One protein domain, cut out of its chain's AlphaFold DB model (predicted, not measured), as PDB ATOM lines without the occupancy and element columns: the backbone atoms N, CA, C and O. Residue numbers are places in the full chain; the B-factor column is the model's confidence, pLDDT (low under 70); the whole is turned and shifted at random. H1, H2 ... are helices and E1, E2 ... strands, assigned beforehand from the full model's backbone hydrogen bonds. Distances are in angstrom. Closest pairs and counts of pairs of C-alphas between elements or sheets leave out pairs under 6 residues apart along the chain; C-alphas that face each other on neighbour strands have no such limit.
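Overview. This is residues 177 to 241 of the 254 residues of the protein "DUF2229 domain-containing protein" of Thermoanaerobacter thermocopriae (UniProt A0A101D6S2). Two short parallel strands, E1 and E2, pair at the core, with H3 packed on E2; the tail ends in H4, whose residues 236 to 239 stick out with 240 and 241. The 65 printed residues run H1 E1 H2 H3 E2 H4, mixed helices and strands, only just loose, close to compact, with radius of gyration of the C-alphas 13.1 A and spans of 36 by 25 by 25 A.

Along the chain. Find C-alpha 177 at (234.760, 252.276, 172.989), where H1 runs to 182. Next come E1, 193 to 197, 12.6 A; H2, 201 to 204; H3, 213 to 219, 9.9 A; E2, 222 to 226, 12.6 A; and H4, 232 to 239, 10.3 A, ending at (258.038, 244.219, 171.339).

Arrangement. E1 and E2 are parallel at 29 degrees; look for N 195 and O 223, 2.8 A. E1, H2, H3, E2 form a strand-helix-strand unit, helices between parallel neighbours, its crossover right-handed. The closest C-alphas of H3 and E2, Phe 217 and Lys 223, are 7.1 A apart. H2 and H3 are close but not clearly touching, Val 204 to Leu 214, C-alphas 7.9 A. H1 and H4 touch no helix. In H1, H3 and H4 every O i to N i+4 pair is within hydrogen-bond range; H2 is too short for one.

Size, cuts and confidence. The C-alphas farthest apart, Asp 184 and Lys 241, are 40.4 A apart. The printed part has no cut, no link is long, and no printed residue is under 70 in pLDDT.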
ATOM      1  N   ILE A 177     235.121 251.756 174.315       94.31
ATOM      2  CA  ILE A 177     234.760 252.276 172.989       94.31
ATOM      3  C   ILE A 177     233.242 252.343 172.803       94.31
ATOM      4  O   ILE A 177     232.757 253.335 172.270       94.31
ATOM      5  N   ASN A 178     232.474 251.350 173.262       93.38
ATOM      6  CA  ASN A 178     231.021 251.394 173.098       93.38
ATOM      7  C   ASN A 178     230.406 252.562 173.881       93.38
ATOM      8  O   ASN A 178     229.545 253.252 173.340       93.38
ATOM      9  N   GLU A 179     230.889 252.846 175.096       92.38
ATOM     10  CA  GLU A 179     230.505 254.057 175.844       92.38
ATOM     11  C   GLU A 179     230.849 255.335 175.063       92.38
ATOM     12  O   GLU A 179     230.003 256.212 174.920       92.38
ATOM     13  N   LEU A 180     232.061 255.423 174.506       94.62
ATOM     14  CA  LEU A 180     232.513 256.588 173.735       94.62
ATOM     15  C   LEU A 180     231.722 256.813 172.438       94.62
ATOM     16  O   LEU A 180     231.642 257.945 171.969       94.62
ATOM     17  N   LEU A 181     231.184 255.751 171.834       93.94
ATOM     18  CA  LEU A 181     230.422 255.834 170.586       93.94
ATOM     19  C   LEU A 181     228.921 256.067 170.797       93.94
ATOM     20  O   LEU A 181     228.259 256.510 169.862       93.94
ATOM     21  N   THR A 182     228.379 255.740 171.973       90.31
ATOM     22  CA  THR A 182     226.920 255.727 172.212       90.31
ATOM     23  C   THR A 182     226.439 256.689 173.294       90.31
ATOM     24  O   THR A 182     225.238 256.936 173.371       90.31
ATOM     25  N   SER A 183     227.333 257.245 174.117       88.69
ATOM     26  CA  SER A 183     226.972 258.107 175.245       88.69
ATOM     27  C   SER A 183     227.603 259.494 175.137       88.69
ATOM     28  O   SER A 183     228.815 259.624 174.975       88.69
ATOM     29  N   ASP A 184     226.796 260.537 175.349       85.75
ATOM     30  CA  ASP A 184     227.277 261.922 175.484       85.75
ATOM     31  C   ASP A 184     228.118 262.132 176.754       85.75
ATOM     32  O   ASP A 184     228.886 263.089 176.869       85.75
ATOM     33  N   LYS A 185     227.957 261.246 177.744       88.56
ATOM     34  CA  LYS A 185     228.667 261.273 179.026       88.56
ATOM     35  C   LYS A 185     229.273 259.892 179.281       88.56
ATOM     36  O   LYS A 185     228.720 259.129 180.083       88.56
ATOM     37  N   PRO A 186     230.376 259.545 178.591       89.88
ATOM     38  CA  PRO A 186     231.010 258.244 178.738       89.88
ATOM     39  C   PRO A 186     231.488 258.063 180.178       89.88
ATOM     40  O   PRO A 186     232.044 258.980 180.789       89.88
ATOM     41  N   LYS A 187     231.264 256.873 180.734       87.38
ATOM     42  CA  LYS A 187     231.663 256.547 182.106       87.38
ATOM     43  C   LYS A 187     232.848 255.601 182.099       87.38
ATOM     44  O   LYS A 187     232.935 254.695 181.273       87.38
ATOM     45  N   LYS A 188     233.752 255.800 183.057       87.69
ATOM     46  CA  LYS A 188     234.733 254.772 183.390       87.69
ATOM     47  C   LYS A 188     234.070 253.733 184.265       87.69
ATOM     48  O   LYS A 188     233.248 254.059 185.120       87.69
ATOM     49  N   TYR A 189     234.473 252.501 184.037       87.12
ATOM     50  CA  TYR A 189     234.102 251.397 184.884       87.12
ATOM     51  C   TYR A 189     235.311 251.002 185.731       87.12
ATOM     52  O   TYR A 189     236.430 250.912 185.219       87.12
ATOM     53  N   ASP A 190     235.074 250.792 187.018       89.25
ATOM     54  CA  ASP A 190     236.057 250.273 187.962       89.25
ATOM     55  C   ASP A 190     235.466 249.046 188.654       89.25
ATOM     56  O   ASP A 190     234.249 248.863 188.649       89.25
ATOM     57  N   GLY A 191     236.323 248.193 189.198       91.25
ATOM     58  CA  GLY A 191     235.911 246.931 189.800       91.25
ATOM     59  C   GLY A 191     237.001 246.356 190.695       91.25
ATOM     60  O   GLY A 191     238.146 246.811 190.651       91.25
ATOM     61  N   ASP A 192     236.649 245.343 191.485       94.50
ATOM     62  CA  ASP A 192     237.526 244.752 192.508       94.50
ATOM     63  C   ASP A 192     238.737 244.041 191.894       94.50
ATOM     64  O   ASP A 192     239.825 244.005 192.469       94.50
ATOM     65  N   ILE A 193     238.550 243.467 190.702       95.25
ATOM     66  CA  ILE A 193     239.575 242.739 189.953       95.25
ATOM     67  C   ILE A 193     239.760 243.409 188.597       95.25
ATOM     68  O   ILE A 193     238.789 243.761 187.929       95.25
ATOM     69  N   THR A 194     241.015 243.548 188.160       95.12
ATOM     70  CA  THR A 194     241.349 244.025 186.812       95.12
ATOM     71  C   THR A 194     241.793 242.870 185.920       95.12
ATOM     72  O   THR A 194     242.763 242.181 186.231       95.12
ATOM     73  N   ILE A 195     241.119 242.693 184.783       93.81
ATOM     74  CA  ILE A 195     241.451 241.695 183.760       93.81
ATOM     75  C   ILE A 195     241.880 242.395 182.469       93.81
ATOM     76  O   ILE A 195     241.220 243.315 181.985       93.81
ATOM     77  N   GLY A 196     242.990 241.930 181.891       92.62
ATOM     78  CA  GLY A 196     243.417 242.317 180.550       92.62
ATOM     79  C   GLY A 196     242.701 241.483 179.488       92.62
ATOM     80  O   GLY A 196     242.875 240.267 179.453       92.62
ATOM     81  N   LEU A 197     241.927 242.123 178.611       91.38
ATOM     82  CA  LEU A 197     241.250 241.465 177.492       91.38
ATOM     83  C   LEU A 197     241.965 241.791 176.179       91.38
ATOM     84  O   LEU A 197     242.059 242.946 175.764       91.38
ATOM     85  N   ILE A 198     242.462 240.753 175.509       89.88
ATOM     86  CA  ILE A 198     243.197 240.883 174.251       89.88
ATOM     87  C   ILE A 198     242.363 240.272 173.133       89.88
ATOM     88  O   ILE A 198     241.979 239.107 173.183       89.88
ATOM     89  N   GLY A 199     242.112 241.066 172.102       87.69
ATOM     90  CA  GLY A 199     241.395 240.641 170.914       87.69
ATOM     91  C   GLY A 199     241.346 241.762 169.891       87.69
ATOM     92  O   GLY A 199     241.716 242.905 170.162       87.69
ATOM     93  N   TYR A 200     240.878 241.433 168.694       88.06
ATOM     94  CA  TYR A 200     240.571 242.444 167.695       88.06
ATOM     95  C   TYR A 200     239.443 243.346 168.190       88.06
ATOM     96  O   TYR A 200     238.426 242.834 168.641       88.06
ATOM     97  N   VAL A 201     239.588 244.669 168.055       90.56
ATOM     98  CA  VAL A 201     238.582 245.661 168.480       90.56
ATOM     99  C   VAL A 201     237.182 245.320 167.962       90.56
ATOM    100  O   VAL A 201     236.211 245.446 168.690       90.56
ATOM    101  N   TYR A 202     237.068 244.780 166.749       90.75
ATOM    102  CA  TYR A 202     235.781 244.388 166.177       90.75
ATOM    103  C   TYR A 202     235.174 243.114 166.752       90.75
ATOM    104  O   TYR A 202     233.978 242.920 166.625       90.75
ATOM    105  N   ASN A 203     235.970 242.253 167.382       92.62
ATOM    106  CA  ASN A 203     235.444 241.143 168.166       92.62
ATOM    107  C   ASN A 203     235.180 241.599 169.602       92.62
ATOM    108  O   ASN A 203     234.216 241.169 170.205       92.62
ATOM    109  N   VAL A 204     236.026 242.467 170.161       93.69
ATOM    110  CA  VAL A 204     235.915 242.925 171.553       93.69
ATOM    111  C   VAL A 204     234.716 243.847 171.762       93.69
ATOM    112  O   VAL A 204     234.105 243.778 172.822       93.69
ATOM    113  N   TYR A 205     234.368 244.687 170.786       94.19
ATOM    114  CA  TYR A 205     233.315 245.695 170.943       94.19
ATOM    115  C   TYR A 205     231.995 245.348 170.256       94.19
ATOM    116  O   TYR A 205     230.973 245.939 170.603       94.19
ATOM    117  N   ASP A 206     231.977 244.362 169.361       95.25
ATOM    118  CA  ASP A 206     230.726 243.835 168.824       95.25
ATOM    119  C   ASP A 206     230.036 242.947 169.865       95.25
ATOM    120  O   ASP A 206     230.480 241.834 170.158       95.25
ATOM    121  N   ARG A 207     228.943 243.472 170.433       93.88
ATOM    122  CA  ARG A 207     228.185 242.834 171.518       93.88
ATOM    123  C   ARG A 207     227.569 241.499 171.120       93.88
ATOM    124  O   ARG A 207     227.376 240.646 171.977       93.88
ATOM    125  N   PHE A 208     227.235 241.300 169.849       95.31
ATOM    126  CA  PHE A 208     226.662 240.033 169.413       95.31
ATOM    127  C   PHE A 208     227.762 238.987 169.240       95.31
ATOM    128  O   PHE A 208     227.649 237.877 169.757       95.31
ATOM    129  N   VAL A 209     228.860 239.359 168.575       93.62
ATOM    130  CA  VAL A 209     229.980 238.448 168.294       93.62
ATOM    131  C   VAL A 209     230.666 237.972 169.575       93.62
ATOM    132  O   VAL A 209     231.062 236.810 169.652       93.62
ATOM    133  N   ASN A 210     230.798 238.830 170.592       92.94
ATOM    134  CA  ASN A 210     231.401 238.449 171.872       92.94
ATOM    135  C   ASN A 210     230.405 237.999 172.946       92.94
ATOM    136  O   ASN A 210     230.837 237.755 174.072       92.94
ATOM    137  N   MET A 211     229.108 237.907 172.636       93.88
ATOM    138  CA  MET A 211     228.059 237.575 173.610       93.88
ATOM    139  C   MET A 211     227.999 238.553 174.803       93.88
ATOM    140  O   MET A 211     227.837 238.157 175.955       93.88
ATOM    141  N   ASP A 212     228.152 239.841 174.513       93.19
ATOM    142  CA  ASP A 212     228.117 240.975 175.438       93.19
ATOM    143  C   ASP A 212     229.097 240.853 176.621       93.19
ATOM    144  O   ASP A 212     228.837 241.289 177.748       93.19
ATOM    145  N   LEU A 213     230.260 240.254 176.353       93.88
ATOM    146  CA  LEU A 213     231.260 239.872 177.352       93.88
ATOM    147  C   LEU A 213     231.660 241.017 178.294       93.88
ATOM    148  O   LEU A 213     231.808 240.817 179.500       93.88
ATOM    149  N   LEU A 214     231.821 242.230 177.761       92.25
ATOM    150  CA  LEU A 214     232.207 243.393 178.564       92.25
ATOM    151  C   LEU A 214     231.153 243.729 179.625       92.25
ATOM    152  O   LEU A 214     231.506 244.035 180.761       92.25
ATOM    153  N   ASN A 215     229.863 243.622 179.299       92.12
ATOM    154  CA  ASN A 215     228.794 243.842 180.270       92.12
ATOM    155  C   ASN A 215     228.686 242.694 181.277       92.12
ATOM    156  O   ASN A 215     228.368 242.944 182.439       92.12
ATOM    157  N   VAL A 216     228.982 241.454 180.872       94.12
ATOM    158  CA  VAL A 216     229.086 240.323 181.809       94.12
ATOM    159  C   VAL A 216     230.163 240.606 182.858       94.12
ATOM    160  O   VAL A 216     229.882 240.509 184.050       94.12
ATOM    161  N   PHE A 217     231.353 241.057 182.450       94.00
ATOM    162  CA  PHE A 217     232.410 241.440 183.392       94.00
ATOM    163  C   PHE A 217     232.005 242.602 184.304       94.00
ATOM    164  O   PHE A 217     232.231 242.535 185.511       94.00
ATOM    165  N   ARG A 218     231.307 243.614 183.772       92.00
ATOM    166  CA  ARG A 218     230.767 244.717 184.585       92.00
ATOM    167  C   ARG A 218     229.744 244.246 185.631       92.00
ATOM    168  O   ARG A 218     229.676 244.795 186.724       92.00
ATOM    169  N   LYS A 219     228.932 243.229 185.331       94.19
ATOM    170  CA  LYS A 219     227.988 242.651 186.309       94.19
ATOM    171  C   LYS A 219     228.696 241.866 187.414       94.19
ATOM    172  O   LYS A 219     228.160 241.756 188.509       94.19
ATOM    173  N   LEU A 220     229.890 241.348 187.132       95.50
ATOM    174  CA  LEU A 220     230.728 240.603 188.076       95.50
ATOM    175  C   LEU A 220     231.688 241.497 188.881       95.50
ATOM    176  O   LEU A 220     232.581 240.978 189.542       95.50
ATOM    177  N   ASN A 221     231.529 242.821 188.823       95.50
ATOM    178  CA  ASN A 221     232.435 243.789 189.446       95.50
ATOM    179  C   ASN A 221     233.896 243.709 188.950       95.50
ATOM    180  O   ASN A 221     234.839 243.933 189.708       95.50
ATOM    181  N   ILE A 222     234.102 243.357 187.674       95.19
ATOM    182  CA  ILE A 222     235.430 243.192 187.065       95.19
ATOM    183  C   ILE A 222     235.732 244.360 186.130       95.19
ATOM    184  O   ILE A 222     235.046 244.579 185.127       95.19
ATOM    185  N   LYS A 223     236.830 245.063 186.404       94.44
ATOM    186  CA  LYS A 223     237.401 246.058 185.500       94.44
ATOM    187  C   LYS A 223     238.094 245.370 184.332       94.44
ATOM    188  O   LYS A 223     238.977 244.537 184.522       94.44
ATOM    189  N   VAL A 224     237.757 245.778 183.115       93.38
ATOM    190  CA  VAL A 224     238.395 245.270 181.897       93.38
ATOM    191  C   VAL A 224     239.302 246.341 181.314       93.38
ATOM    192  O   VAL A 224     238.869 247.470 181.093       93.38
ATOM    193  N   VAL A 225     240.551 245.979 181.035       92.06
ATOM    194  CA  VAL A 225     241.487 246.803 180.262       92.06
ATOM    195  C   VAL A 225     241.736 246.106 178.936       92.06
ATOM    196  O   VAL A 225     242.198 244.964 178.908       92.06
ATOM    197  N   THR A 226     241.424 246.774 177.833       91.38
ATOM    198  CA  THR A 226     241.630 246.228 176.491       91.38
ATOM    199  C   THR A 226     242.944 246.717 175.895       91.38
ATOM    200  O   THR A 226     243.506 247.741 176.292       91.38
ATOM    201  N   PHE A 227     243.467 245.969 174.926       85.06
ATOM    202  CA  PHE A 227     244.748 246.292 174.299       85.06
ATOM    203  C   PHE A 227     244.757 247.661 173.594       85.06
ATOM    204  O   PHE A 227     245.764 248.364 173.626       85.06
ATOM    205  N   ASP A 228     243.636 248.082 173.006       88.38
ATOM    206  CA  ASP A 228     243.507 249.369 172.314       88.38
ATOM    207  C   ASP A 228     243.617 250.592 173.243       88.38
ATOM    208  O   ASP A 228     243.965 251.676 172.754       88.38
ATOM    209  N   MET A 229     243.423 250.401 174.556       91.31
ATOM    210  CA  MET A 229     243.644 251.411 175.599       91.31
ATOM    211  C   MET A 229     245.134 251.612 175.920       91.31
ATOM    212  O   MET A 229     245.509 252.587 176.568       91.31
ATOM    213  N   MET A 230     246.018 250.704 175.499       85.25
ATOM    214  CA  MET A 230     247.438 250.804 175.824       85.25
ATOM    215  C   MET A 230     248.156 251.850 174.966       85.25
ATOM    216  O   MET A 230     247.893 252.029 173.773       85.25
ATOM    217  N   GLU A 231     249.145 252.522 175.558       82.06
ATOM    218  CA  GLU A 231     250.022 253.393 174.787       82.06
ATOM    219  C   GLU A 231     250.940 252.598 173.854       82.06
ATOM    220  O   GLU A 231     251.675 251.693 174.257       82.06
ATOM    221  N   GLU A 232     250.994 253.044 172.603       75.38
ATOM    222  CA  GLU A 232     251.825 252.459 171.553       75.38
ATOM    223  C   GLU A 232     253.314 252.411 171.937       75.38
ATOM    224  O   GLU A 232     254.007 251.435 171.650       75.38
ATOM    225  N   ARG A 233     253.810 253.418 172.671       78.62
ATOM    226  CA  ARG A 233     255.199 253.458 173.168       78.62
ATOM    227  C   ARG A 233     255.509 252.304 174.121       78.62
ATOM    228  O   ARG A 233     256.601 251.739 174.057       78.62
ATOM    229  N   ILE A 234     254.558 251.944 174.984       81.19
ATOM    230  CA  ILE A 234     254.705 250.839 175.939       81.19
ATOM    231  C   ILE A 234     254.763 249.520 175.173       81.19
ATOM    232  O   ILE A 234     255.683 248.731 175.399       81.19
ATOM    233  N   ILE A 235     253.845 249.322 174.223       77.81
ATOM    234  CA  ILE A 235     253.802 248.130 173.369       77.81
ATOM    235  C   ILE A 235     255.126 247.978 172.613       77.81
ATOM    236  O   ILE A 235     255.781 246.943 172.711       77.81
ATOM    237  N   GLN A 236     255.586 249.035 171.938       74.75
ATOM    238  CA  GLN A 236     256.844 249.038 171.185       74.75
ATOM    239  C   GLN A 236     258.059 248.713 172.057       74.75
ATOM    240  O   GLN A 236     258.936 247.948 171.651       74.75
ATOM    241  N   ARG A 237     258.111 249.248 173.282       81.25
ATOM    242  CA  ARG A 237     259.186 248.941 174.232       81.25
ATOM    243  C   ARG A 237     259.232 247.454 174.581       81.25
ATOM    244  O   ARG A 237     260.325 246.909 174.709       81.25
ATOM    245  N   GLN A 238     258.078 246.804 174.738       81.12
ATOM    246  CA  GLN A 238     258.030 245.369 175.028       81.12
ATOM    247  C   GLN A 238     258.296 244.521 173.780       81.12
ATOM    248  O   GLN A 238     259.016 243.533 173.877       81.12
ATOM    249  N   LEU A 239     257.808 244.931 172.602       74.75
ATOM    250  CA  LEU A 239     258.038 244.219 171.339       74.75
ATOM    251  C   LEU A 239     259.525 244.125 170.972       74.75
ATOM    252  O   LEU A 239     259.949 243.092 170.468       74.75
ATOM    253  N   LYS A 240     260.337 245.141 171.305       79.12
ATOM    254  CA  LYS A 240     261.803 245.110 171.118       79.12
ATOM    255  C   LYS A 240     262.502 243.940 171.826       79.12
ATOM    256  O   LYS A 240     263.623 243.605 171.461       79.12
ATOM    257  N   LYS A 241     261.868 243.327 172.832       80.69
ATOM    258  CA  LYS A 241     262.412 242.161 173.546       80.69
ATOM    259  C   LYS A 241     262.223 240.848 172.779       80.69
ATOM    260  O   LYS A 241     262.862 239.856 173.118       80.69
TER     261      LYS A 241